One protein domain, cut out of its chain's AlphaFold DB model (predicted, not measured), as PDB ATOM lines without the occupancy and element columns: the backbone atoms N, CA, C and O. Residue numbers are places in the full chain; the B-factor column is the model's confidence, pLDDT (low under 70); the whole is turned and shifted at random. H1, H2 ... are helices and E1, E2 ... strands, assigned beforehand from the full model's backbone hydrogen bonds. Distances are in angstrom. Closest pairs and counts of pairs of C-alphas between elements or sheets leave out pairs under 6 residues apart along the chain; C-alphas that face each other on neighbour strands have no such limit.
ATOM      1  N   LEU A  31     151.784 128.867 100.236       92.06
ATOM      2  CA  LEU A  31     151.223 129.992 100.980       92.06
ATOM      3  C   LEU A  31     151.861 131.297 100.497       92.06
ATOM      4  O   LEU A  31     153.083 131.425 100.475       92.06
ATOM      5  N   SER A  32     151.043 132.267 100.085       93.62
ATOM      6  CA  SER A  32     151.541 133.585  99.695       93.62
ATOM      7  C   SER A  32     150.483 134.678  99.871       93.62
ATOM      8  O   SER A  32     149.285 134.382  99.836       93.62
ATOM      9  N   PRO A  33     150.884 135.951 100.033       92.12
ATOM     10  CA  PRO A  33     149.937 137.061 100.092       92.12
ATOM     11  C   PRO A  33     149.073 137.178  98.835       92.12
ATOM     12  O   PRO A  33     147.929 137.597  98.929       92.12
ATOM     13  N   GLU A  34     149.573 136.779  97.662       94.94
ATOM     14  CA  GLU A  34     148.804 136.786  96.411       94.94
ATOM     15  C   GLU A  34     147.661 135.764  96.429       94.94
ATOM     16  O   GLU A  34     146.606 136.025  95.856       94.94
ATOM     17  N   LEU A  35     147.845 134.627  97.111       92.31
ATOM     18  CA  LEU A  35     146.799 133.617  97.279       92.31
ATOM     19  C   LEU A  35     145.651 134.131  98.161       92.31
ATOM     20  O   LEU A  35     144.486 133.860  97.876       92.31
ATOM     21  N   PHE A  36     145.977 134.867  99.226       90.88
ATOM     22  CA  PHE A  36     145.002 135.333 100.222       90.88
ATOM     23  C   PHE A  36     144.533 136.780 100.006       90.88
ATOM     24  O   PHE A  36     143.567 137.215 100.628       90.88
ATOM     25  N   GLY A  37     145.220 137.539  99.151       92.75
ATOM     26  CA  GLY A  37     145.048 138.983  98.981       92.75
ATOM     27  C   GLY A  37     145.543 139.824 100.167       92.75
ATOM     28  O   GLY A  37     145.331 141.034 100.171       92.75
ATOM     29  N   THR A  38     146.160 139.209 101.180       93.00
ATOM     30  CA  THR A  38     146.594 139.865 102.422       93.00
ATOM     31  C   THR A  38     147.639 139.030 103.172       93.00
ATOM     32  O   THR A  38     147.872 137.865 102.849       93.00
ATOM     33  N   LYS A  39     148.246 139.636 104.195       92.88
ATOM     34  CA  LYS A  39     148.959 138.955 105.284       92.88
ATOM     35  C   LYS A  39     148.065 138.853 106.526       92.88
ATOM     36  O   LYS A  39     147.000 139.472 106.573       92.88
ATOM     37  N   PHE A  40     148.492 138.055 107.500       91.94
ATOM     38  CA  PHE A  40     147.747 137.770 108.723       91.94
ATOM     39  C   PHE A  40     148.485 138.258 109.974       91.94
ATOM     40  O   PHE A  40     149.645 137.907 110.198       91.94
ATOM     41  N   ASP A  41     147.769 138.991 110.830       89.75
ATOM     42  CA  ASP A  41     148.233 139.374 112.170       89.75
ATOM     43  C   ASP A  41     148.213 138.190 113.148       89.75
ATOM     44  O   ASP A  41     149.010 138.120 114.083       89.75
ATOM     45  N   VAL A  42     147.275 137.257 112.957       90.06
ATOM     46  CA  VAL A  42     147.082 136.084 113.814       90.06
ATOM     47  C   VAL A  42     146.886 134.848 112.950       90.06
ATOM     48  O   VAL A  42     145.985 134.808 112.112       90.06
ATOM     49  N   ILE A  43     147.709 133.829 113.180       90.31
ATOM     50  CA  ILE A  43     147.660 132.545 112.481       90.31
ATOM     51  C   ILE A  43     147.425 131.444 113.515       90.31
ATOM     52  O   ILE A  43     148.131 131.365 114.519       90.31
ATOM     53  N   LEU A  44     146.432 130.588 113.274       91.88
ATOM     54  CA  LEU A  44     146.158 129.390 114.066       91.88
ATOM     55  C   LEU A  44     146.447 128.164 113.199       91.88
ATOM     56  O   LEU A  44     145.890 128.042 112.109       91.88
ATOM     57  N   VAL A  45     147.289 127.260 113.688       91.00
ATOM     58  CA  VAL A  45     147.628 126.007 113.008       91.00
ATOM     59  C   VAL A  45     147.247 124.842 113.915       91.00
ATOM     60  O   VAL A  45     147.732 124.747 115.042       91.00
ATOM     61  N   ASP A  46     146.384 123.965 113.407       91.31
ATOM     62  CA  ASP A  46     145.897 122.758 114.089       91.31
ATOM     63  C   ASP A  46     146.090 121.532 113.177       91.31
ATOM     64  O   ASP A  46     145.186 121.165 112.422       91.31
ATOM     65  N   PRO A  47     147.311 120.964 113.124       90.81
ATOM     66  CA  PRO A  47     147.626 119.864 112.220       90.81
ATOM     67  C   PRO A  47     146.980 118.554 112.657       90.81
ATOM     68  O   PRO A  47     146.800 118.330 113.853       90.81
ATOM     69  N   PRO A  48     146.713 117.620 111.731       90.81
ATOM     70  CA  PRO A  48     146.169 116.325 112.093       90.81
ATOM     71  C   PRO A  48     147.273 115.439 112.696       90.81
ATOM     72  O   PRO A  48     147.982 114.699 112.009       90.81
ATOM     73  N   TRP A  49     147.454 115.545 114.009       88.94
ATOM     74  CA  TRP A  49     148.451 114.770 114.734       88.94
ATOM     75  C   TRP A  49     148.067 113.295 114.840       88.94
ATOM     76  O   TRP A  49     146.899 112.935 114.992       88.94
ATOM     77  N   GLU A  50     149.077 112.425 114.872       87.69
ATOM     78  CA  GLU A  50     148.887 110.981 115.046       87.69
ATOM     79  C   GLU A  50     148.111 110.648 116.333       87.69
ATOM     80  O   GLU A  50     147.315 109.708 116.387       87.69
ATOM     81  N   GLU A  51     148.301 111.448 117.387       84.88
ATOM     82  CA  GLU A  51     147.576 111.262 118.640       84.88
ATOM     83  C   GLU A  51     146.056 111.403 118.491       84.88
ATOM     84  O   GLU A  51     145.324 110.741 119.226       84.88
ATOM     85  N   TYR A  52     145.562 112.196 117.538       85.12
ATOM     86  CA  TYR A  52     144.125 112.347 117.311       85.12
ATOM     87  C   TYR A  52     143.520 111.066 116.755       85.12
ATOM     88  O   TYR A  52     142.466 110.624 117.211       85.12
ATOM     89  N   VAL A  53     144.243 110.420 115.841       86.19
ATOM     90  CA  VAL A  53     143.872 109.115 115.288       86.19
ATOM     91  C   VAL A  53     143.832 108.064 116.392       86.19
ATOM     92  O   VAL A  53     142.867 107.307 116.495       86.19
ATOM     93  N   ARG A  54     144.848 108.048 117.266       85.12
ATOM     94  CA  ARG A  54     144.907 107.115 118.404       85.12
ATOM     95  C   ARG A  54     143.773 107.328 119.406       85.12
ATOM     96  O   ARG A  54     143.271 106.354 119.957       85.12
ATOM     97  N   ARG A  55     143.370 108.579 119.650       82.94
ATOM     98  CA  ARG A  55     142.280 108.917 120.582       82.94
ATOM     99  C   ARG A  55     140.890 108.623 120.018       82.94
ATOM    100  O   ARG A  55     139.966 108.437 120.804       82.94
ATOM    101  N   ALA A  56     140.739 108.547 118.695       82.75
ATOM    102  CA  ALA A  56     139.466 108.259 118.040       82.75
ATOM    103  C   ALA A  56     139.577 107.180 116.935       82.75
ATOM    104  O   ALA A  56     139.314 107.467 115.761       82.75
ATOM    105  N   PRO A  57     139.930 105.920 117.276       79.75
ATOM    106  CA  PRO A  57     140.097 104.863 116.283       79.75
ATOM    107  C   PRO A  57     138.804 104.597 115.501       79.75
ATOM    108  O   PRO A  57     137.731 104.453 116.085       79.75
ATOM    109  N   GLY A  58     138.902 104.505 114.173       78.19
ATOM    110  CA  GLY A  58     137.775 104.167 113.294       78.19
ATOM    111  C   GLY A  58     136.821 105.319 112.958       78.19
ATOM    112  O   GLY A  58     135.881 105.105 112.198       78.19
ATOM    113  N   MET A  59     137.056 106.537 113.464       79.25
ATOM    114  CA  MET A  59     136.293 107.727 113.047       79.25
ATOM    115  C   MET A  59     136.650 108.199 111.630       79.25
ATOM    116  O   MET A  59     135.825 108.819 110.962       79.25
ATOM    117  N   VAL A  60     137.862 107.896 111.158       76.75
ATOM    118  CA  VAL A  60     138.353 108.241 109.817       76.75
ATOM    119  C   VAL A  60     138.976 106.992 109.191       76.75
ATOM    120  O   VAL A  60     139.784 106.325 109.833       76.75
ATOM    121  N   ALA A  61     138.568 106.655 107.963       73.12
ATOM    122  CA  ALA A  61     138.986 105.425 107.281       73.12
ATOM    123  C   ALA A  61     140.445 105.462 106.788       73.12
ATOM    124  O   ALA A  61     141.113 104.435 106.802       73.12
ATOM    125  N   ASP A  62     140.923 106.641 106.386       80.62
ATOM    126  CA  ASP A  62     142.309 106.898 105.986       80.62
ATOM    127  C   ASP A  62     142.748 108.235 106.606       80.62
ATOM    128  O   ASP A  62     142.529 109.300 106.021       80.62
ATOM    129  N   PRO A  63     143.188 108.223 107.876       80.50
ATOM    130  CA  PRO A  63     143.524 109.442 108.583       80.50
ATOM    131  C   PRO A  63     144.848 110.006 108.069       80.50
ATOM    132  O   PRO A  63     145.907 109.399 108.219       80.50
ATOM    133  N   GLU A  64     144.790 111.209 107.510       86.56
ATOM    134  CA  GLU A  64     145.986 111.955 107.153       86.56
ATOM    135  C   GLU A  64     146.720 112.383 108.428       86.56
ATOM    136  O   GLU A  64     146.139 113.050 109.277       86.56
ATOM    137  N   VAL A  65     147.990 112.001 108.568       90.81
ATOM    138  CA  VAL A  65     148.832 112.368 109.716       90.81
ATOM    139  C   VAL A  65     149.978 113.249 109.251       90.81
ATOM    140  O   VAL A  65     150.583 112.989 108.207       90.81
ATOM    141  N   TRP A  66     150.264 114.295 110.020       92.25
ATOM    142  CA  TRP A  66     151.344 115.237 109.744       92.25
ATOM    143  C   TRP A  66     152.516 115.071 110.712       92.25
ATOM    144  O   TRP A  66     152.341 114.821 111.905       92.25
ATOM    145  N   SER A  67     153.725 115.219 110.172       91.12
ATOM    146  CA  SER A  67     154.978 115.255 110.926       91.12
ATOM    147  C   SER A  67     155.372 116.690 111.279       91.12
ATOM    148  O   SER A  67     154.917 117.651 110.659       91.12
ATOM    149  N   TRP A  68     156.281 116.861 112.239       87.94
ATOM    150  CA  TRP A  68     156.856 118.178 112.536       87.94
ATOM    151  C   TRP A  68     157.592 118.776 111.334       87.94
ATOM    152  O   TRP A  68     157.550 119.988 111.140       87.94
ATOM    153  N   GLN A  69     158.215 117.940 110.502       89.00
ATOM    154  CA  GLN A  69     158.848 118.375 109.259       89.00
ATOM    155  C   GLN A  69     157.827 118.942 108.268       89.00
ATOM    156  O   GLN A  69     158.120 119.949 107.630       89.00
ATOM    157  N   ASP A  70     156.627 118.355 108.180       91.38
ATOM    158  CA  ASP A  70     155.551 118.900 107.340       91.38
ATOM    159  C   ASP A  70     155.151 120.305 107.810       91.38
ATOM    160  O   ASP A  70     154.934 121.193 106.992       91.38
ATOM    161  N   ILE A  71     155.119 120.538 109.128       89.50
ATOM    162  CA  ILE A  71     154.826 121.860 109.704       89.50
ATOM    163  C   ILE A  71     155.940 122.861 109.440       89.50
ATOM    164  O   ILE A  71     155.658 123.998 109.077       89.50
ATOM    165  N   GLN A  72     157.199 122.451 109.582       86.00
ATOM    166  CA  GLN A  72     158.343 123.310 109.269       86.00
ATOM    167  C   GLN A  72     158.437 123.648 107.779       86.00
ATOM    168  O   GLN A  72     158.994 124.684 107.427       86.00
ATOM    169  N   ALA A  73     157.912 122.783 106.909       89.94
ATOM    170  CA  ALA A  73     157.856 123.019 105.473       89.94
ATOM    171  C   ALA A  73     156.753 124.009 105.066       89.94
ATOM    172  O   ALA A  73     156.785 124.517 103.943       89.94
ATOM    173  N   LEU A  74     155.796 124.315 105.953       88.94
ATOM    174  CA  LEU A  74     154.824 125.373 105.707       88.94
ATOM    175  C   LEU A  74     155.528 126.733 105.722       88.94
ATOM    176  O   LEU A  74     156.107 127.143 106.726       88.94
ATOM    177  N   ASP A  75     155.402 127.477 104.625       87.50
ATOM    178  CA  ASP A  75     155.934 128.837 104.492       87.50
ATOM    179  C   ASP A  75     155.029 129.858 105.216       87.50
ATOM    180  O   ASP A  75     154.445 130.764 104.620       87.50
ATOM    181  N   ILE A  76     154.833 129.656 106.526       88.81
ATOM    182  CA  ILE A  76     153.958 130.481 107.378       88.81
ATOM    183  C   ILE A  76     154.447 131.934 107.391       88.81
ATOM    184  O   ILE A  76     153.643 132.867 107.386       88.81
ATOM    185  N   GLU A  77     155.764 132.144 107.354       86.50
ATOM    186  CA  GLU A  77     156.364 133.480 107.347       86.50
ATOM    187  C   GLU A  77     155.988 134.295 106.103       86.50
ATOM    188  O   GLU A  77     155.826 135.517 106.192       86.50
ATOM    189  N   ALA A  78     155.781 133.648 104.948       90.06
ATOM    190  CA  ALA A  78     155.360 134.345 103.735       90.06
ATOM    191  C   ALA A  78     154.021 135.075 103.921       90.06
ATOM    192  O   ALA A  78     153.833 136.180 103.395       90.06
ATOM    193  N   VAL A  79     153.114 134.503 104.717       92.25
ATOM    194  CA  VAL A  79     151.759 135.028 104.950       92.25
ATOM    195  C   VAL A  79     151.594 135.746 106.289       92.25
ATOM    196  O   VAL A  79     150.576 136.398 106.505       92.25
ATOM    197  N   ALA A  80     152.595 135.692 107.160       90.38
ATOM    198  CA  ALA A  80     152.630 136.436 108.411       90.38
ATOM    199  C   ALA A  80     152.890 137.939 108.181       90.38
ATOM    200  O   ALA A  80     153.725 138.317 107.346       90.38
ATOM    201  N   ASP A  81     152.179 138.800 108.912       90.56
ATOM    202  CA  ASP A  81     152.485 140.237 108.984       90.56
ATOM    203  C   ASP A  81     153.501 140.551 110.103       90.56
ATOM    204  O   ASP A  81     153.956 139.659 110.821       90.56
ATOM    205  N   ASN A  82     153.918 141.810 110.248       84.38
ATOM    206  CA  ASN A  82     154.817 142.242 111.315       84.38
ATOM    207  C   ASN A  82     154.276 143.490 112.044       84.38
ATOM    208  O   ASN A  82     154.300 144.579 111.464       84.38
ATOM    209  N   PRO A  83     153.886 143.381 113.330       86.19
ATOM    210  CA  PRO A  83     153.958 142.188 114.184       86.19
ATOM    211  C   PRO A  83     152.856 141.161 113.878       86.19
ATOM    212  O   PRO A  83     151.768 141.528 113.458       86.19
ATOM    213  N   CYS A  84     153.113 139.886 114.174       83.38
ATOM    214  CA  CYS A  84     152.097 138.831 114.144       83.38
ATOM    215  C   CYS A  84     152.248 137.849 115.312       83.38
ATOM    216  O   CYS A  84     153.270 137.832 116.010       83.38
ATOM    217  N   PHE A  85     151.222 137.014 115.484       84.31
ATOM    218  CA  PHE A  85     151.172 135.916 116.440       84.31
ATOM    219  C   PHE A  85     150.800 134.607 115.739       84.31
ATOM    220  O   PHE A  85     149.791 134.528 115.040       84.31
ATOM    221  N   LEU A  86     151.577 133.555 115.989       84.56
ATOM    222  CA  LEU A  86     151.230 132.183 115.620       84.56
ATOM    223  C   LEU A  86     150.820 131.413 116.866       84.56
ATOM    224  O   LEU A  86     151.555 131.410 117.855       84.56
ATOM    225  N   PHE A  87     149.698 130.715 116.762       87.25
ATOM    226  CA  PHE A  87     149.228 129.725 117.713       87.25
ATOM    227  C   PHE A  87     149.292 128.352 117.044       87.25
ATOM    228  O   PHE A  87     148.488 128.053 116.164       87.25
ATOM    229  N   LEU A  88     150.252 127.524 117.453       87.69
ATOM    230  CA  LEU A  88     150.366 126.142 116.981       87.69
ATOM    231  C   LEU A  88     149.830 125.192 118.047       87.69
ATOM    232  O   LEU A  88     150.386 125.138 119.150       87.69
ATOM    233  N   TRP A  89     148.799 124.417 117.703       88.56
ATOM    234  CA  TRP A  89     148.378 123.297 118.530       88.56
ATOM    235  C   TRP A  89     149.397 122.170 118.410       88.56
ATOM    236  O   TRP A  89     149.623 121.634 117.329       88.56
ATOM    237  N   CYS A  90     150.020 121.812 119.527       85.75
ATOM    238  CA  CYS A  90     151.156 120.891 119.539       85.75
ATOM    239  C   CYS A  90     150.809 119.467 120.001       85.75
ATOM    240  O   CYS A  90     151.692 118.625 120.100       85.75
ATOM    241  N   GLY A  91     149.547 119.205 120.335       82.19
ATOM    242  CA  GLY A  91     149.132 117.955 120.965       82.19
ATOM    243  C   GLY A  91     149.549 117.858 122.437       82.19
ATOM    244  O   GLY A  91     149.745 118.882 123.101       82.19
ATOM    245  N   ALA A  92     149.638 116.640 122.976       77.06
ATOM    246  CA  ALA A  92     150.056 116.400 124.359       77.06
ATOM    247  C   ALA A  92     151.534 115.985 124.503       77.06
ATOM    248  O   ALA A  92     152.178 115.526 123.563       77.06
ATOM    249  N   GLU A  93     152.047 116.128 125.730       76.88
ATOM    250  CA  GLU A  93     153.354 115.621 126.182       76.88
ATOM    251  C   GLU A  93     154.538 116.099 125.324       76.88
ATOM    252  O   GLU A  93     154.852 117.292 125.335       76.88
ATOM    253  N   GLU A  94     155.197 115.190 124.598       76.44
ATOM    254  CA  GLU A  94     156.382 115.455 123.767       76.44
ATOM    255  C   GLU A  94     156.133 116.541 122.714       76.44
ATOM    256  O   GLU A  94     157.052 117.269 122.329       76.44
ATOM    257  N   GLY A  95     154.876 116.703 122.296       78.06
ATOM    258  CA  GLY A  95     154.498 117.693 121.308       78.06
ATOM    259  C   GLY A  95     154.743 119.134 121.756       78.06
ATOM    260  O   GLY A  95     155.122 119.970 120.940       78.06
ATOM    261  N   LEU A  96     154.640 119.438 123.055       77.88
ATOM    262  CA  LEU A  96     154.912 120.781 123.582       77.88
ATOM    263  C   LEU A  96     156.362 121.218 123.344       77.88
ATOM    264  O   LEU A  96     156.615 122.368 122.983       77.88
ATOM    265  N   GLU A  97     157.308 120.305 123.559       81.06
ATOM    266  CA  GLU A  97     158.727 120.604 123.384       81.06
ATOM    267  C   GLU A  97     159.113 120.589 121.905       81.06
ATOM    268  O   GLU A  97     159.778 121.511 121.430       81.06
ATOM    269  N   ALA A  98     158.605 119.617 121.142       82.62
ATOM    270  CA  ALA A  98     158.786 119.581 119.695       82.62
ATOM    271  C   ALA A  98     158.226 120.843 119.015       82.62
ATOM    272  O   ALA A  98     158.882 121.418 118.148       82.62
ATOM    273  N   GLY A  99     157.073 121.343 119.468       82.06
ATOM    274  CA  GLY A  99     156.481 122.592 119.002       82.06
ATOM    275  C   GLY A  99     157.371 123.803 119.258       82.06
ATOM    276  O   GLY A  99     157.588 124.609 118.351       82.06
ATOM    277  N   ARG A 100     157.962 123.920 120.457       79.56
ATOM    278  CA  ARG A 100     158.932 124.991 120.750       79.56
ATOM    279  C   ARG A 100     160.131 124.942 119.814       79.56
ATOM    280  O   ARG A 100     160.493 125.973 119.252       79.56
ATOM    281  N   VAL A 101     160.720 123.762 119.627       81.00
ATOM    282  CA  VAL A 101     161.859 123.574 118.715       81.00
ATOM    283  C   VAL A 101     161.460 123.917 117.278       81.00
ATOM    284  O   VAL A 101     162.175 124.654 116.601       81.00
ATOM    285  N   CYS A 102     160.287 123.461 116.833       79.19
ATOM    286  CA  CYS A 102     159.727 123.755 115.517       79.19
ATOM    287  C   CYS A 102     159.652 125.269 115.262       79.19
ATOM    288  O   CYS A 102     160.143 125.750 114.240       79.19
ATOM    289  N   MET A 103     159.122 126.030 116.223       70.62
ATOM    290  CA  MET A 103     158.996 127.488 116.129       70.62
ATOM    291  C   MET A 103     160.326 128.240 116.245       70.62
ATOM    292  O   MET A 103     160.459 129.312 115.663       70.62
ATOM    293  N   GLN A 104     161.329 127.706 116.945       69.69
ATOM    294  CA  GLN A 104     162.662 128.324 117.021       69.69
ATOM    295  C   GLN A 104     163.458 128.187 115.719       69.69
ATOM    296  O   GLN A 104     164.278 129.052 115.400       69.69
ATOM    297  N   VAL A 105     163.246 127.091 114.985       59.47
ATOM    298  CA  VAL A 105     163.896 126.856 113.691       59.47
ATOM    299  C   VAL A 105     163.314 127.773 112.614       59.47
ATOM    300  O   VAL A 105     164.087 128.308 111.823       59.47
ATOM    301  N   GLY A 106     161.995 128.006 112.629       56.75
ATOM    302  CA  GLY A 106     161.335 128.971 111.743       56.75
ATOM    303  C   GLY A 106     161.603 130.423 112.148       56.75
ATOM    304  O   GLY A 106     162.153 131.190 111.376       56.75
ATOM    305  N   GLY A 107     161.339 130.782 113.406       55.59
ATOM    306  CA  GLY A 107     161.269 132.164 113.886       55.59
ATOM    307  C   GLY A 107     162.591 132.887 114.166       55.59
ATOM    308  O   GLY A 107     162.649 133.690 115.103       55.59
ATOM    309  N   ARG A 108     163.661 132.666 113.388       45.53
ATOM    310  CA  ARG A 108     164.879 133.499 113.487       45.53
ATOM    311  C   ARG A 108     164.625 134.896 112.909       45.53
ATOM    312  O   ARG A 108     165.163 135.257 111.868       45.53
ATOM    313  N   GLY A 109     163.893 135.737 113.643       49.53
ATOM    314  CA  GLY A 109     164.149 137.175 113.588       49.53
ATOM    315  C   GLY A 109     163.033 138.148 113.937       49.53
ATOM    316  O   GLY A 109     163.376 139.239 114.382       49.53
ATOM    317  N   ARG A 110     161.744 137.883 113.692       51.88
ATOM    318  CA  ARG A 110     160.719 138.952 113.751       51.88
ATOM    319  C   ARG A 110     159.333 138.363 114.043       51.88
ATOM    320  O   ARG A 110     158.790 137.682 113.189       51.88
ATOM    321  N   GLY A 111     158.782 138.609 115.233       53.34
ATOM    322  CA  GLY A 111     157.451 138.134 115.651       53.34
ATOM    323  C   GLY A 111     157.500 137.277 116.920       53.34
ATOM    324  O   GLY A 111     158.422 136.486 117.109       53.34
ATOM    325  N   GLY A 112     156.552 137.479 117.837       57.25
ATOM    326  CA  GLY A 112     156.431 136.662 119.045       57.25
ATOM    327  C   GLY A 112     155.661 135.383 118.729       57.25
ATOM    328  O   GLY A 112     154.450 135.429 118.541       57.25
ATOM    329  N   TRP A 113     156.346 134.242 118.671       65.25
ATOM    330  CA  TRP A 113     155.730 132.940 118.386       65.25
ATOM    331  C   TRP A 113     155.264 132.269 119.685       65.25
ATOM    332  O   TRP A 113     156.028 132.215 120.653       65.25
ATOM    333  N   VAL A 114     154.028 131.751 119.722       58.12
ATOM    334  CA  VAL A 114     153.465 131.104 120.917       58.12
ATOM    335  C   VAL A 114     153.030 129.672 120.604       58.12
ATOM    336  O   VAL A 114     152.050 129.415 119.908       58.12
ATOM    337  N   ALA A 115     153.734 128.712 121.202       59.47
ATOM    338  CA  ALA A 115     153.295 127.322 121.250       59.47
ATOM    339  C   ALA A 115     152.199 127.158 122.301       59.47
ATOM    340  O   ALA A 115     152.419 127.502 123.466       59.47
ATOM    341  N   VAL A 116     151.051 126.595 121.923       59.31
ATOM    342  CA  VAL A 116     149.987 126.264 122.876       59.31
ATOM    343  C   VAL A 116     149.681 124.775 122.780       59.31
ATOM    344  O   VAL A 116     149.212 124.284 121.761       59.31
ATOM    345  N   GLY A 117     149.911 124.045 123.868       54.16
ATOM    346  CA  GLY A 117     149.278 122.746 124.079       54.16
ATOM    347  C   GLY A 117     148.381 122.856 125.296       54.16
ATOM    348  O   GLY A 117     148.860 123.010 126.421       54.16
TER     349      GLY A 117
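This is residues 31 to 117 of the 122 residues of a protein of Chlamydomonas reinhardtii (UniProt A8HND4). A small three-stranded parallel sheet has its longest helix, H5, packed along one face and the short H4 on the same face near the other edge, while the other face is bare of named helices. H3 packs on H5, H1 sits beyond H4, and past the far ends of the strands lies H2, where residues 54 to 61, of which 54 and 55 belong to H2, stick out. The 87 printed residues hold H1 E1 H2 H3 H4 E2 H5 E3, sheet order E1 E2 E3, class mixed. The whole is only just compact, close to loose, with a radius of gyration of the C-alphas of 14.1 A, and its C-alphas span 41 by 28 by 18 A along their three main axes.

H1 is residues 33 to 36, 5.2 A, from C-alpha 33 at (149.937, 137.061, 100.092). E1 is 40 to 45, 12.5 A; H2 50 to 55, 8.9 A; H3 68 to 72, 6.3 A; H4 76 to 79, 5.6 A. E2, 80 to 89, 17.1 A, bends by 125 degrees at residue 83. H5 is 94 to 106, 18.8 A; E3, 112 to 116, 12.8 A, ends at (149.987, 126.264, 122.876).

E1 and E2 are parallel at 16 degrees, with N 43 and O 85 2.9 A apart, within hydrogen-bond range. E2 and E3 are parallel at 14 degrees, with N 114 and O 86 at 3.1 A. E1, H2 H3 H4, E2 and E2, H5, E3 are strand-helix-strand units, parallel neighbour strands with helices between; the second crossover is right-handed. In two layers, H5 is on one face, over E3, at a height over the sheet of 8.7 A, along the strands at 17 degrees to E3 on the local plane; the closest C-alphas, of Arg 100 and Ala 115, are 6.1 A apart. H4 is on the same face, over E1. H3 and H5 touch, closest C-alphas Gln 72 and Cys 102, 6.4 A. H1 and H4 are close but not clearly touching, closest C-alphas Pro 33 and Val 79, 5.6 A. H2 is apart from H3. Every O i to N i+4 pair is within range in H2, H3 and H5; H1 and H4 are too short for one.

The C-alphas of Gly 58 and Gly 109, the two farthest apart, are 42.3 A apart. The printed part has no cut; the link H2 to H3 is long. Residues 104 to 117 have pLDDT under 70.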